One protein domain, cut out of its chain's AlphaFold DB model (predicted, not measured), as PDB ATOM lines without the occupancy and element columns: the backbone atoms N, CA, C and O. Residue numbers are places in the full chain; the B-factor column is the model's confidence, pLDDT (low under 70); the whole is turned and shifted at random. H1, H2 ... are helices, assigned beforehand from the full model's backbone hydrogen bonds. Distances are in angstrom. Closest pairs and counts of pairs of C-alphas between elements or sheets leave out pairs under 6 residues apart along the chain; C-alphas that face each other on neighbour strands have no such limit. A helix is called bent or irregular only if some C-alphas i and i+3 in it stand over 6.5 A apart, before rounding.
ATOM      1  N   ARG A  55     -22.716  18.922  10.692       78.25
ATOM      2  CA  ARG A  55     -22.664  17.559  10.145       78.25
ATOM      3  C   ARG A  55     -22.934  16.453  11.170       78.25
ATOM      4  O   ARG A  55     -22.978  15.293  10.777       78.25
ATOM      5  N   PHE A  56     -23.048  16.780  12.454       83.44
ATOM      6  CA  PHE A  56     -23.278  15.809  13.519       83.44
ATOM      7  C   PHE A  56     -24.660  16.029  14.123       83.44
ATOM      8  O   PHE A  56     -25.014  17.150  14.473       83.44
ATOM      9  N   SER A  57     -25.431  14.949  14.247       78.81
ATOM     10  CA  SER A  57     -26.784  14.975  14.814       78.81
ATOM     11  C   SER A  57     -26.798  15.089  16.340       78.81
ATOM     12  O   SER A  57     -27.791  15.520  16.912       78.81
ATOM     13  N   SER A  58     -25.717  14.686  17.012       85.25
ATOM     14  CA  SER A  58     -25.599  14.711  18.472       85.25
ATOM     15  C   SER A  58     -24.134  14.773  18.924       85.25
ATOM     16  O   SER A  58     -23.205  14.687  18.113       85.25
ATOM     17  N   PHE A  59     -23.924  14.930  20.235       87.25
ATOM     18  CA  PHE A  59     -22.595  15.006  20.848       87.25
ATOM     19  C   PHE A  59     -21.771  13.726  20.659       87.25
ATOM     20  O   PHE A  59     -20.590  13.804  20.335       87.25
ATOM     21  N   TRP A  60     -22.379  12.545  20.803       90.50
ATOM     22  CA  TRP A  60     -21.649  11.273  20.750       90.50
ATOM     23  C   TRP A  60     -20.982  10.996  19.388       90.50
ATOM     24  O   TRP A  60     -19.780  10.720  19.373       90.50
ATOM     25  N   PRO A  61     -21.667  11.143  18.233       90.19
ATOM     26  CA  PRO A  61     -21.033  11.050  16.918       90.19
ATOM     27  C   PRO A  61     -19.932  12.093  16.697       90.19
ATOM     28  O   PRO A  61     -18.917  11.790  16.067       90.19
ATOM     29  N   PHE A  62     -20.110  13.313  17.220       90.81
ATOM     30  CA  PHE A  62     -19.082  14.352  17.167       90.81
ATOM     31  C   PHE A  62     -17.832  13.924  17.947       90.81
ATOM     32  O   PHE A  62     -16.738  13.893  17.379       90.81
ATOM     33  N   LEU A  63     -18.005  13.542  19.216       92.75
ATOM     34  CA  LEU A  63     -16.930  13.118  20.109       92.75
ATOM     35  C   LEU A  63     -16.168  11.927  19.523       92.75
ATOM     36  O   LEU A  63     -14.944  11.976  19.417       92.75
ATOM     37  N   TRP A  64     -16.882  10.895  19.064       93.25
ATOM     38  CA  TRP A  64     -16.266   9.715  18.457       93.25
ATOM     39  C   TRP A  64     -15.456  10.062  17.205       93.25
ATOM     40  O   TRP A  64     -14.325   9.601  17.037       93.25
ATOM     41  N   ASN A  65     -15.985  10.942  16.348       91.12
ATOM     42  CA  ASN A  65     -15.245  11.418  15.186       91.12
ATOM     43  C   ASN A  65     -13.961  12.158  15.598       91.12
ATOM     44  O   ASN A  65     -12.926  11.973  14.956       91.12
ATOM     45  N   LYS A  66     -13.994  12.981  16.652       91.50
ATOM     46  CA  LYS A  66     -12.800  13.692  17.143       91.50
ATOM     47  C   LYS A  66     -11.777  12.757  17.776       91.50
ATOM     48  O   LYS A  66     -10.596  12.877  17.469       91.50
ATOM     49  N   ILE A  67     -12.216  11.763  18.542       92.94
ATOM     50  CA  ILE A  67     -11.337  10.711  19.067       92.94
ATOM     51  C   ILE A  67     -10.644   9.979  17.910       92.94
ATOM     52  O   ILE A  67      -9.418   9.899  17.879       92.94
ATOM     53  N   ARG A  68     -11.400   9.521  16.907       93.69
ATOM     54  CA  ARG A  68     -10.852   8.780  15.760       93.69
ATOM     55  C   ARG A  68      -9.902   9.605  14.888       93.69
ATOM     56  O   ARG A  68      -9.005   9.036  14.277       93.69
ATOM     57  N   THR A  69     -10.107  10.918  14.791       89.88
ATOM     58  CA  THR A  69      -9.322  11.785  13.890       89.88
ATOM     59  C   THR A  69      -8.172  12.522  14.569       89.88
ATOM     60  O   THR A  69      -7.238  12.907  13.872       89.88
ATOM     61  N   LEU A  70      -8.202  12.705  15.893       90.12
ATOM     62  CA  LEU A  70      -7.169  13.432  16.642       90.12
ATOM     63  C   LEU A  70      -6.455  12.537  17.659       90.12
ATOM     64  O   LEU A  70      -5.230  12.445  17.643       90.12
ATOM     65  N   VAL A  71      -7.216  11.852  18.518       90.56
ATOM     66  CA  VAL A  71      -6.659  11.073  19.636       90.56
ATOM     67  C   VAL A  71      -6.015   9.783  19.139       90.56
ATOM     68  O   VAL A  71      -4.873   9.506  19.486       90.56
ATOM     69  N   VAL A  72      -6.707   9.018  18.288       91.62
ATOM     70  CA  VAL A  72      -6.196   7.739  17.769       91.62
ATOM     71  C   VAL A  72      -4.898   7.928  16.972       91.62
ATOM     72  O   VAL A  72      -3.924   7.257  17.307       91.62
ATOM     73  N   PRO A  73      -4.797   8.849  15.990       89.00
ATOM     74  CA  PRO A  73      -3.541   9.055  15.268       89.00
ATOM     75  C   PRO A  73      -2.408   9.541  16.177       89.00
ATOM     76  O   PRO A  73      -1.270   9.107  16.016       89.00
ATOM     77  N   GLY A  74      -2.717  10.401  17.157       88.75
ATOM     78  CA  GLY A  74      -1.745  10.868  18.145       88.75
ATOM     79  C   GLY A  74      -1.206   9.737  19.021       88.75
ATOM     80  O   GLY A  74       0.005   9.610  19.173       88.75
ATOM     81  N   LEU A  75      -2.089   8.879  19.537       89.62
ATOM     82  CA  LEU A  75      -1.708   7.701  20.318       89.62
ATOM     83  C   LEU A  75      -0.880   6.713  19.495       89.62
ATOM     84  O   LEU A  75       0.134   6.228  19.985       89.62
ATOM     85  N   VAL A  76      -1.282   6.434  18.252       91.06
ATOM     86  CA  VAL A  76      -0.539   5.532  17.359       91.06
ATOM     87  C   VAL A  76       0.879   6.049  17.135       91.06
ATOM     88  O   VAL A  76       1.826   5.280  17.282       91.06
ATOM     89  N   LEU A  77       1.041   7.345  16.847       88.00
ATOM     90  CA  LEU A  77       2.362   7.950  16.681       88.00
ATOM     91  C   LEU A  77       3.206   7.812  17.954       88.00
ATOM     92  O   LEU A  77       4.359   7.395  17.882       88.00
ATOM     93  N   SER A  78       2.637   8.117  19.119       87.44
ATOM     94  CA  SER A  78       3.361   8.042  20.388       87.44
ATOM     95  C   SER A  78       3.752   6.622  20.786       87.44
ATOM     96  O   SER A  78       4.877   6.400  21.233       87.44
ATOM     97  N   VAL A  79       2.856   5.651  20.600       87.88
ATOM     98  CA  VAL A  79       3.144   4.234  20.859       87.88
ATOM     99  C   VAL A  79       4.215   3.727  19.898       87.88
ATOM    100  O   VAL A  79       5.134   3.038  20.328       87.88
ATOM    101  N   LEU A  80       4.149   4.105  18.622       89.69
ATOM    102  CA  LEU A  80       5.159   3.734  17.634       89.69
ATOM    103  C   LEU A  80       6.534   4.304  18.008       89.69
ATOM    104  O   LEU A  80       7.515   3.565  18.013       89.69
ATOM    105  N   LEU A  81       6.609   5.580  18.399       85.25
ATOM    106  CA  LEU A  81       7.855   6.190  18.877       85.25
ATOM    107  C   LEU A  81       8.385   5.500  20.137       85.25
ATOM    108  O   LEU A  81       9.582   5.243  20.230       85.25
ATOM    109  N   PHE A  82       7.508   5.146  21.075       85.50
ATOM    110  CA  PHE A  82       7.884   4.389  22.266       85.50
ATOM    111  C   PHE A  82       8.482   3.020  21.918       85.50
ATOM    112  O   PHE A  82       9.558   2.685  22.406       85.50
ATOM    113  N   LEU A  83       7.829   2.255  21.038       88.19
ATOM    114  CA  LEU A  83       8.315   0.944  20.597       88.19
ATOM    115  C   LEU A  83       9.661   1.034  19.872       88.19
ATOM    116  O   LEU A  83      10.478   0.129  20.006       88.19
ATOM    117  N   ILE A  84       9.903   2.124  19.140       87.75
ATOM    118  CA  ILE A  84      11.201   2.379  18.514       87.75
ATOM    119  C   ILE A  84      12.247   2.732  19.568       87.75
ATOM    120  O   ILE A  84      13.353   2.224  19.487       87.75
ATOM    121  N   GLN A  85      11.933   3.587  20.543       84.25
ATOM    122  CA  GLN A  85      12.920   4.123  21.487       84.25
ATOM    123  C   GLN A  85      13.335   3.134  22.579       84.25
ATOM    124  O   GLN A  85      14.498   3.144  22.978       84.25
ATOM    125  N   VAL A  86      12.417   2.303  23.081       84.44
ATOM    126  CA  VAL A  86      12.681   1.389  24.209       84.44
ATOM    127  C   VAL A  86      13.856   0.429  23.946       84.44
ATOM    128  O   VAL A  86      14.723   0.345  24.811       84.44
ATOM    129  N   PRO A  87      13.981  -0.232  22.777       85.00
ATOM    130  CA  PRO A  87      15.117  -1.112  22.483       85.00
ATOM    131  C   PRO A  87      16.487  -0.420  22.480       85.00
ATOM    132  O   PRO A  87      17.499  -1.072  22.723       85.00
ATOM    133  N   PHE A  88      16.545   0.887  22.202       85.06
ATOM    134  CA  PHE A  88      17.803   1.648  22.214       85.06
ATOM    135  C   PHE A  88      18.174   2.166  23.610       85.06
ATOM    136  O   PHE A  88      19.281   2.679  23.800       85.06
ATOM    137  N   GLN A  89      17.283   2.036  24.597       81.81
ATOM    138  CA  GLN A  89      17.577   2.415  25.975       81.81
ATOM    139  C   GLN A  89      18.384   1.300  26.644       81.81
ATOM    140  O   GLN A  89      17.945   0.162  26.764       81.81
ATOM    141  N   LYS A  90      19.592   1.633  27.109       74.12
ATOM    142  CA  LYS A  90      20.508   0.680  27.762       74.12
ATOM    143  C   LYS A  90      20.137   0.362  29.219       74.12
ATOM    144  O   LYS A  90      20.852  -0.382  29.882       74.12
ATOM    145  N   ASN A  91      19.052   0.944  29.732       77.44
ATOM    146  CA  ASN A  91      18.660   0.849  31.132       77.44
ATOM    147  C   ASN A  91      17.612  -0.250  31.334       77.44
ATOM    148  O   ASN A  91      16.658  -0.364  30.569       77.44
ATOM    149  N   ALA A  92      17.743  -1.022  32.414       76.25
ATOM    150  CA  ALA A  92      16.677  -1.914  32.849       76.25
ATOM    151  C   ALA A  92      15.507  -1.081  33.404       76.25
ATOM    152  O   ALA A  92      15.648  -0.379  34.405       76.25
ATOM    153  N   HIS A  93      14.345  -1.152  32.753       80.44
ATOM    154  CA  HIS A  93      13.143  -0.444  33.193       80.44
ATOM    155  C   HIS A  93      12.336  -1.294  34.179       80.44
ATOM    156  O   HIS A  93      11.989  -2.438  33.893       80.44
ATOM    157  N   SER A  94      12.001  -0.723  35.338       84.69
ATOM    158  CA  SER A  94      11.099  -1.354  36.306       84.69
ATOM    159  C   SER A  94       9.635  -1.251  35.861       84.69
ATOM    160  O   SER A  94       9.268  -0.360  35.094       84.69
ATOM    161  N   LEU A  95       8.758  -2.107  36.402       83.75
ATOM    162  CA  LEU A  95       7.310  -2.038  36.151       83.75
ATOM    163  C   LEU A  95       6.728  -0.642  36.458       83.75
ATOM    164  O   LEU A  95       5.889  -0.134  35.714       83.75
ATOM    165  N   GLY A  96       7.223   0.016  37.513       85.06
ATOM    166  CA  GLY A  96       6.804   1.369  37.888       85.06
ATOM    167  C   GLY A  96       7.137   2.432  36.835       85.06
ATOM    168  O   GLY A  96       6.385   3.394  36.682       85.06
ATOM    169  N   TRP A  97       8.212   2.244  36.063       85.38
ATOM    170  CA  TRP A  97       8.551   3.137  34.954       85.38
ATOM    171  C   TRP A  97       7.510   3.050  33.835       85.38
ATOM    172  O   TRP A  97       7.023   4.084  33.384       85.38
ATOM    173  N   TYR A  98       7.083   1.840  33.455       84.12
ATOM    174  CA  TYR A  98       6.047   1.646  32.434       84.12
ATOM    175  C   TYR A  98       4.694   2.225  32.857       84.12
ATOM    176  O   TYR A  98       4.028   2.881  32.057       84.12
ATOM    177  N   VAL A  99       4.309   2.051  34.127       85.50
ATOM    178  CA  VAL A  99       3.079   2.649  34.675       85.50
ATOM    179  C   VAL A  99       3.147   4.174  34.609       85.50
ATOM    180  O   VAL A  99       2.221   4.813  34.111       85.50
ATOM    181  N   LYS A 100       4.264   4.769  35.044       85.38
ATOM    182  CA  LYS A 100       4.486   6.220  34.959       85.38
ATOM    183  C   LYS A 100       4.450   6.714  33.511       85.38
ATOM    184  O   LYS A 100       3.839   7.747  33.231       85.38
ATOM    185  N   TYR A 101       5.046   5.955  32.596       84.19
ATOM    186  CA  TYR A 101       5.057   6.268  31.175       84.19
ATOM    187  C   TYR A 101       3.639   6.269  30.587       84.19
ATOM    188  O   TYR A 101       3.268   7.218  29.896       84.19
ATOM    189  N   PHE A 102       2.813   5.274  30.932       84.62
ATOM    190  CA  PHE A 102       1.423   5.173  30.475       84.62
ATOM    191  C   PHE A 102       0.511   6.250  31.080       84.62
ATOM    192  O   PHE A 102      -0.286   6.850  30.361       84.62
ATOM    193  N   ILE A 103       0.676   6.571  32.370       84.94
ATOM    194  CA  ILE A 103       0.002   7.718  33.008       84.94
ATOM    195  C   ILE A 103       0.332   9.015  32.258       84.94
ATOM    196  O   ILE A 103      -0.525   9.889  32.124       84.94
ATOM    197  N   GLY A 104       1.547   9.116  31.710       83.81
ATOM    198  CA  GLY A 104       1.959  10.210  30.837       83.81
ATOM    199  C   GLY A 104       0.992  10.473  29.693       83.81
ATOM    200  O   GLY A 104       0.626  11.624  29.485       83.81
ATOM    201  N   TYR A 105       0.494   9.434  29.025       83.19
ATOM    202  CA  TYR A 105      -0.451   9.602  27.920       83.19
ATOM    203  C   TYR A 105      -1.800  10.176  28.358       83.19
ATOM    204  O   TYR A 105      -2.418  10.919  27.597       83.19
ATOM    205  N   CYS A 106      -2.239   9.874  29.582       80.38
ATOM    206  CA  CYS A 106      -3.491  10.390  30.131       80.38
ATOM    207  C   CYS A 106      -3.382  11.864  30.536       80.38
ATOM    208  O   CYS A 106      -4.283  12.648  30.249       80.38
ATOM    209  N   VAL A 107      -2.295  12.243  31.216       80.44
ATOM    210  CA  VAL A 107      -2.116  13.622  31.712       80.44
ATOM    211  C   VAL A 107      -1.567  14.543  30.614       80.44
ATOM    212  O   VAL A 107      -1.841  15.738  30.601       80.44
ATOM    213  N   ASN A 108      -0.792  13.975  29.691       80.00
ATOM    214  CA  ASN A 108      -0.137  14.622  28.562       80.00
ATOM    215  C   ASN A 108       0.591  15.937  28.915       80.00
ATOM    216  O   ASN A 108       0.393  16.982  28.291       80.00
ATOM    217  N   LEU A 109       1.435  15.888  29.951       70.00
ATOM    218  CA  LEU A 109       2.249  17.026  30.386       70.00
ATOM    219  C   LEU A 109       3.465  17.201  29.473       70.00
ATOM    220  O   LEU A 109       4.344  16.340  29.416       70.00
ATOM    221  N   ARG A 110       3.547  18.360  28.813       68.62
ATOM    222  CA  ARG A 110       4.717  18.756  28.021       68.62
ATOM    223  C   ARG A 110       5.950  18.902  28.918       68.62
ATOM    224  O   ARG A 110       5.887  19.544  29.963       68.62
ATOM    225  N   GLY A 111       7.082  18.363  28.465       63.78
ATOM    226  CA  GLY A 111       8.402  18.662  29.035       63.78
ATOM    227  C   GLY A 111       8.792  17.866  30.283       63.78
ATOM    228  O   GLY A 111       9.831  18.154  30.865       63.78
ATOM    229  N   LYS A 112       8.011  16.858  30.697       64.88
ATOM    230  CA  LYS A 112       8.469  15.906  31.718       64.88
ATOM    231  C   LYS A 112       9.112  14.686  31.072       64.88
ATOM    232  O   LYS A 112       8.440  13.915  30.383       64.88
ATOM    233  N   GLU A 113      10.399  14.501  31.339       62.03
ATOM    234  CA  GLU A 113      11.144  13.320  30.911       62.03
ATOM    235  C   GLU A 113      10.589  12.042  31.562       62.03
ATOM    236  O   GLU A 113      10.182  12.030  32.730       62.03
ATOM    237  N   GLY A 114      10.536  10.955  30.787       63.66
ATOM    238  CA  GLY A 114      10.041   9.650  31.243       63.66
ATOM    239  C   GLY A 114       8.516   9.501  31.304       63.66
ATOM    240  O   GLY A 114       8.033   8.512  31.850       63.66
ATOM    241  N   PHE A 115       7.754  10.452  30.758       71.94
ATOM    242  CA  PHE A 115       6.314  10.307  30.532       71.94
ATOM    243  C   PHE A 115       6.043  10.116  29.041       71.94
ATOM    244  O   PHE A 115       6.636  10.808  28.215       71.94
ATOM    245  N   GLY A 116       5.117   9.219  28.695       75.38
ATOM    246  CA  GLY A 116       4.590   9.149  27.340       75.38
ATOM    247  C   GLY A 116       3.887  10.459  26.996       75.38
ATOM    248  O   GLY A 116       3.065  10.938  27.770       75.38
ATOM    249  N   GLN A 117       4.222  11.062  25.860       78.56
ATOM    250  CA  GLN A 117       3.615  12.318  25.416       78.56
ATOM    251  C   GLN A 117       2.900  12.084  24.087       78.56
ATOM    252  O   GLN A 117       3.487  11.577  23.126       78.56
ATOM    253  N   ILE A 118       1.619  12.442  24.034       84.25
ATOM    254  CA  ILE A 118       0.887  12.594  22.771       84.25
ATOM    255  C   ILE A 118       1.247  13.979  22.242       84.25
ATOM    256  O   ILE A 118       1.335  14.899  23.058       84.25
ATOM    257  N   PRO A 119       1.445  14.184  20.924       85.38
ATOM    258  CA  PRO A 119       1.710  15.514  20.393       85.38
ATOM    259  C   PRO A 119       0.729  16.535  20.975       85.38
ATOM    260  O   PRO A 119      -0.476  16.471  20.733       85.38
ATOM    261  N   TRP A 120       1.254  17.433  21.810       84.81
ATOM    262  CA  TRP A 120       0.450  18.233  22.739       84.81
ATOM    263  C   TRP A 120      -0.616  19.062  22.013       84.81
ATOM    264  O   TRP A 120      -1.736  19.217  22.497       84.81
ATOM    265  N   PHE A 121      -0.303  19.522  20.800       85.69
ATOM    266  CA  PHE A 121      -1.213  20.299  19.967       85.69
ATOM    267  C   PHE A 121      -2.475  19.519  19.558       85.69
ATOM    268  O   PHE A 121      -3.533  20.130  19.406       85.69
ATOM    269  N   LEU A 122      -2.409  18.185  19.425       89.25
ATOM    270  CA  LEU A 122      -3.577  17.346  19.122       89.25
ATOM    271  C   LEU A 122      -4.546  17.299  20.306       89.25
ATOM    272  O   LEU A 122      -5.757  17.402  20.112       89.25
ATOM    273  N   THR A 123      -4.025  17.199  21.530       89.00
ATOM    274  CA  THR A 123      -4.845  17.250  22.748       89.00
ATOM    275  C   THR A 123      -5.463  18.632  22.935       89.00
ATOM    276  O   THR A 123      -6.658  18.731  23.208       89.00
ATOM    277  N   CYS A 124      -4.700  19.705  22.705       89.25
ATOM    278  CA  CYS A 124      -5.238  21.067  22.724       89.25
ATOM    279  C   CYS A 124      -6.362  21.250  21.693       89.25
ATOM    280  O   CYS A 124      -7.413  21.792  22.026       89.25
ATOM    281  N   LEU A 125      -6.180  20.762  20.461       90.75
ATOM    282  CA  LEU A 125      -7.221  20.812  19.432       90.75
ATOM    283  C   LEU A 125      -8.474  20.048  19.835       90.75
ATOM    284  O   LEU A 125      -9.578  20.554  19.652       90.75
ATOM    285  N   PHE A 126      -8.308  18.854  20.394       91.75
ATOM    286  CA  PHE A 126      -9.423  18.049  20.870       91.75
ATOM    287  C   PHE A 126     -10.255  18.807  21.915       91.75
ATOM    288  O   PHE A 126     -11.478  18.882  21.788       91.75
ATOM    289  N   ILE A 127      -9.598  19.441  22.892       91.56
ATOM    290  CA  ILE A 127     -10.264  20.244  23.929       91.56
ATOM    291  C   ILE A 127     -10.963  21.467  23.321       91.56
ATOM    292  O   ILE A 127     -12.127  21.720  23.631       91.56
ATOM    293  N   ILE A 128     -10.293  22.209  22.434       91.44
ATOM    294  CA  ILE A 128     -10.863  23.412  21.803       91.44
ATOM    295  C   ILE A 128     -12.084  23.058  20.951       91.44
ATOM    296  O   ILE A 128     -13.093  23.758  20.997       91.44
ATOM    297  N   GLU A 129     -12.033  21.966  20.192       91.00
ATOM    298  CA  GLU A 129     -13.160  21.541  19.367       91.00
ATOM    299  C   GLU A 129     -14.350  21.057  20.210       91.00
ATOM    300  O   GLU A 129     -15.496  21.326  19.840       91.00
ATOM    301  N   LEU A 130     -14.101  20.404  21.352       92.12
ATOM    302  CA  LEU A 130     -15.147  20.087  22.331       92.12
ATOM    303  C   LEU A 130     -15.760  21.356  22.928       92.12
ATOM    304  O   LEU A 130     -16.982  21.490  22.942       92.12
ATOM    305  N   GLY A 131     -14.931  22.309  23.357       90.50
ATOM    306  CA  GLY A 131     -15.393  23.608  23.850       90.50
ATOM    307  C   GLY A 131     -16.228  24.350  22.805       90.50
ATOM    308  O   GLY A 131     -17.314  24.844  23.109       90.50
ATOM    309  N   GLY A 132     -15.784  24.336  21.546       88.81
ATOM    310  CA  GLY A 132     -16.530  24.869  20.410       88.81
ATOM    311  C   GLY A 132     -17.896  24.201  20.254       88.81
ATOM    312  O   GLY A 132     -18.897  24.897  20.101       88.81
ATOM    313  N   PHE A 133     -17.973  22.870  20.350       88.69
ATOM    314  CA  PHE A 133     -19.250  22.152  20.309       88.69
ATOM    315  C   PHE A 133     -20.238  22.670  21.358       88.69
ATOM    316  O   PHE A 133     -21.370  23.011  21.007       88.69
ATOM    317  N   PHE A 134     -19.823  22.779  22.620       88.25
ATOM    318  CA  PHE A 134     -20.699  23.287  23.677       88.25
ATOM    319  C   PHE A 134     -21.096  24.747  23.442       88.25
ATOM    320  O   PHE A 134     -22.277  25.074  23.536       88.25
ATOM    321  N   TRP A 135     -20.151  25.599  23.044       86.00
ATOM    322  CA  TRP A 135     -20.414  27.011  22.764       86.00
ATOM    323  C   TRP A 135     -21.480  27.219  21.679       86.00
ATOM    324  O   TRP A 135     -22.419  27.999  21.855       86.00
ATOM    325  N   PHE A 136     -21.379  26.496  20.561       83.06
ATOM    326  CA  PHE A 136     -22.349  26.608  19.468       83.06
ATOM    327  C   PHE A 136     -23.723  26.031  19.829       83.06
ATOM    328  O   PHE A 136     -24.730  26.599  19.405       83.06
ATOM    329  N   ASN A 137     -23.787  24.959  20.627       79.56
ATOM    330  CA  ASN A 137     -25.067  24.425  21.106       79.56
ATOM    331  C   ASN A 137     -25.756  25.377  22.095       79.56
ATOM    332  O   ASN A 137     -26.967  25.573  22.015       79.56
ATOM    333  N   VAL A 138     -24.997  26.029  22.982       74.81
ATOM    334  CA  VAL A 138     -25.543  27.053  23.887       74.81
ATOM    335  C   VAL A 138     -26.128  28.223  23.090       74.81
ATOM    336  O   VAL A 138     -27.253  28.637  23.358       74.81
ATOM    337  N   ARG A 139     -25.440  28.704  22.044       69.94
ATOM    338  CA  ARG A 139     -25.982  29.760  21.164       69.94
ATOM    339  C   ARG A 139     -27.231  29.332  20.400       69.94
ATOM    340  O   ARG A 139     -28.171  30.112  20.299       69.94
ATOM    341  N   SER A 140     -27.284  28.095  19.898       65.06
ATOM    342  CA  SER A 140     -28.481  27.608  19.199       65.06
ATOM    343  C   SER A 140     -29.696  27.487  20.119       65.06
ATOM    344  O   SER A 140     -30.814  27.724  19.671       65.06
ATOM    345  N   VAL A 141     -29.482  27.151  21.398       62.09
ATOM    346  CA  VAL A 141     -30.544  27.115  22.417       62.09
ATOM    347  C   VAL A 141     -30.996  28.530  22.786       62.09
ATOM    348  O   VAL A 141     -32.192  28.768  22.925       62.09
ATOM    349  N   LEU A 142     -30.061  29.478  22.890       64.44
ATOM    350  CA  LEU A 142     -30.348  30.863  23.272       64.44
ATOM    351  C   LEU A 142     -30.876  31.746  22.122       64.44
ATOM    352  O   LEU A 142     -31.302  32.861  22.399       64.44
ATOM    353  N   ARG A 143     -30.885  31.268  20.863       53.50
ATOM    354  CA  ARG A 143     -31.255  32.038  19.650       53.50
ATOM    355  C   ARG A 143     -30.687  33.473  19.650       53.50
ATOM    356  O   ARG A 143     -31.416  34.430  19.403       53.50
ATOM    357  N   ILE A 144     -29.389  33.601  19.921       49.56
ATOM    358  CA  ILE A 144     -28.603  34.828  19.697       49.56
ATOM    359  C   ILE A 144     -27.696  34.601  18.492       49.56
ATOM    360  O   ILE A 144     -27.064  33.516  18.434       49.56
TER     361      ILE A 144
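AT A GLANCE: This is residues 55 to 144 of the 144 residues of a protein of Bifidobacterium dentium (UniProt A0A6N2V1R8). Picture one long helix, H1, with H3 running back side by side with its first half and H2 folding back near its second half. Residues 83 to 96 stick out at one end and 138 to 144 at the other, a loose rod spanning 61 by 20 by 19 A. The 90 printed residues hold H1, H2, H3 in that order, all helix, with radius of gyration of the C-alphas 17.4 A.

IN THESE COORDINATES: Find C-alpha 59 at (-22.595, 15.006, 20.848); from there H1, residues 59 to 88, runs 42.6 A, with a kink of 29 degrees near residue 72. It is only just irregular: C-alphas 84 and 87 are 6.6 A apart. H2 is residues 95 to 107. H3, residues 120 to 142, runs 33.3 A to C-alpha 142 at (-30.348, 30.863, 23.272).

HOW THE PARTS SIT: Look at Leu 70 and Leu 122, the closest C-alphas of H1 and H3, 5.9 A apart: these helices touch, opposite ways at a shallow tilt of 7 degrees. H2 is close to H1 but not clearly touching; C-alphas 75 and 105 are closest, 7.9 A. They run opposite ways at 34.5 degrees, shallow but only just short of steep. H2 and H3 are apart. Every O i to N i+4 pair in H3 is within hydrogen-bond range, against 22 of 26 in H1 and 7 of 9 in H2.

THE WHOLE: The farthest C-alphas, Lys 90 and Arg 143, are 61.1 A apart. The printed part has no cut; H2 to H3 is a long link. Look for pLDDT under 70 at residues 110 to 114 and 139 to 144.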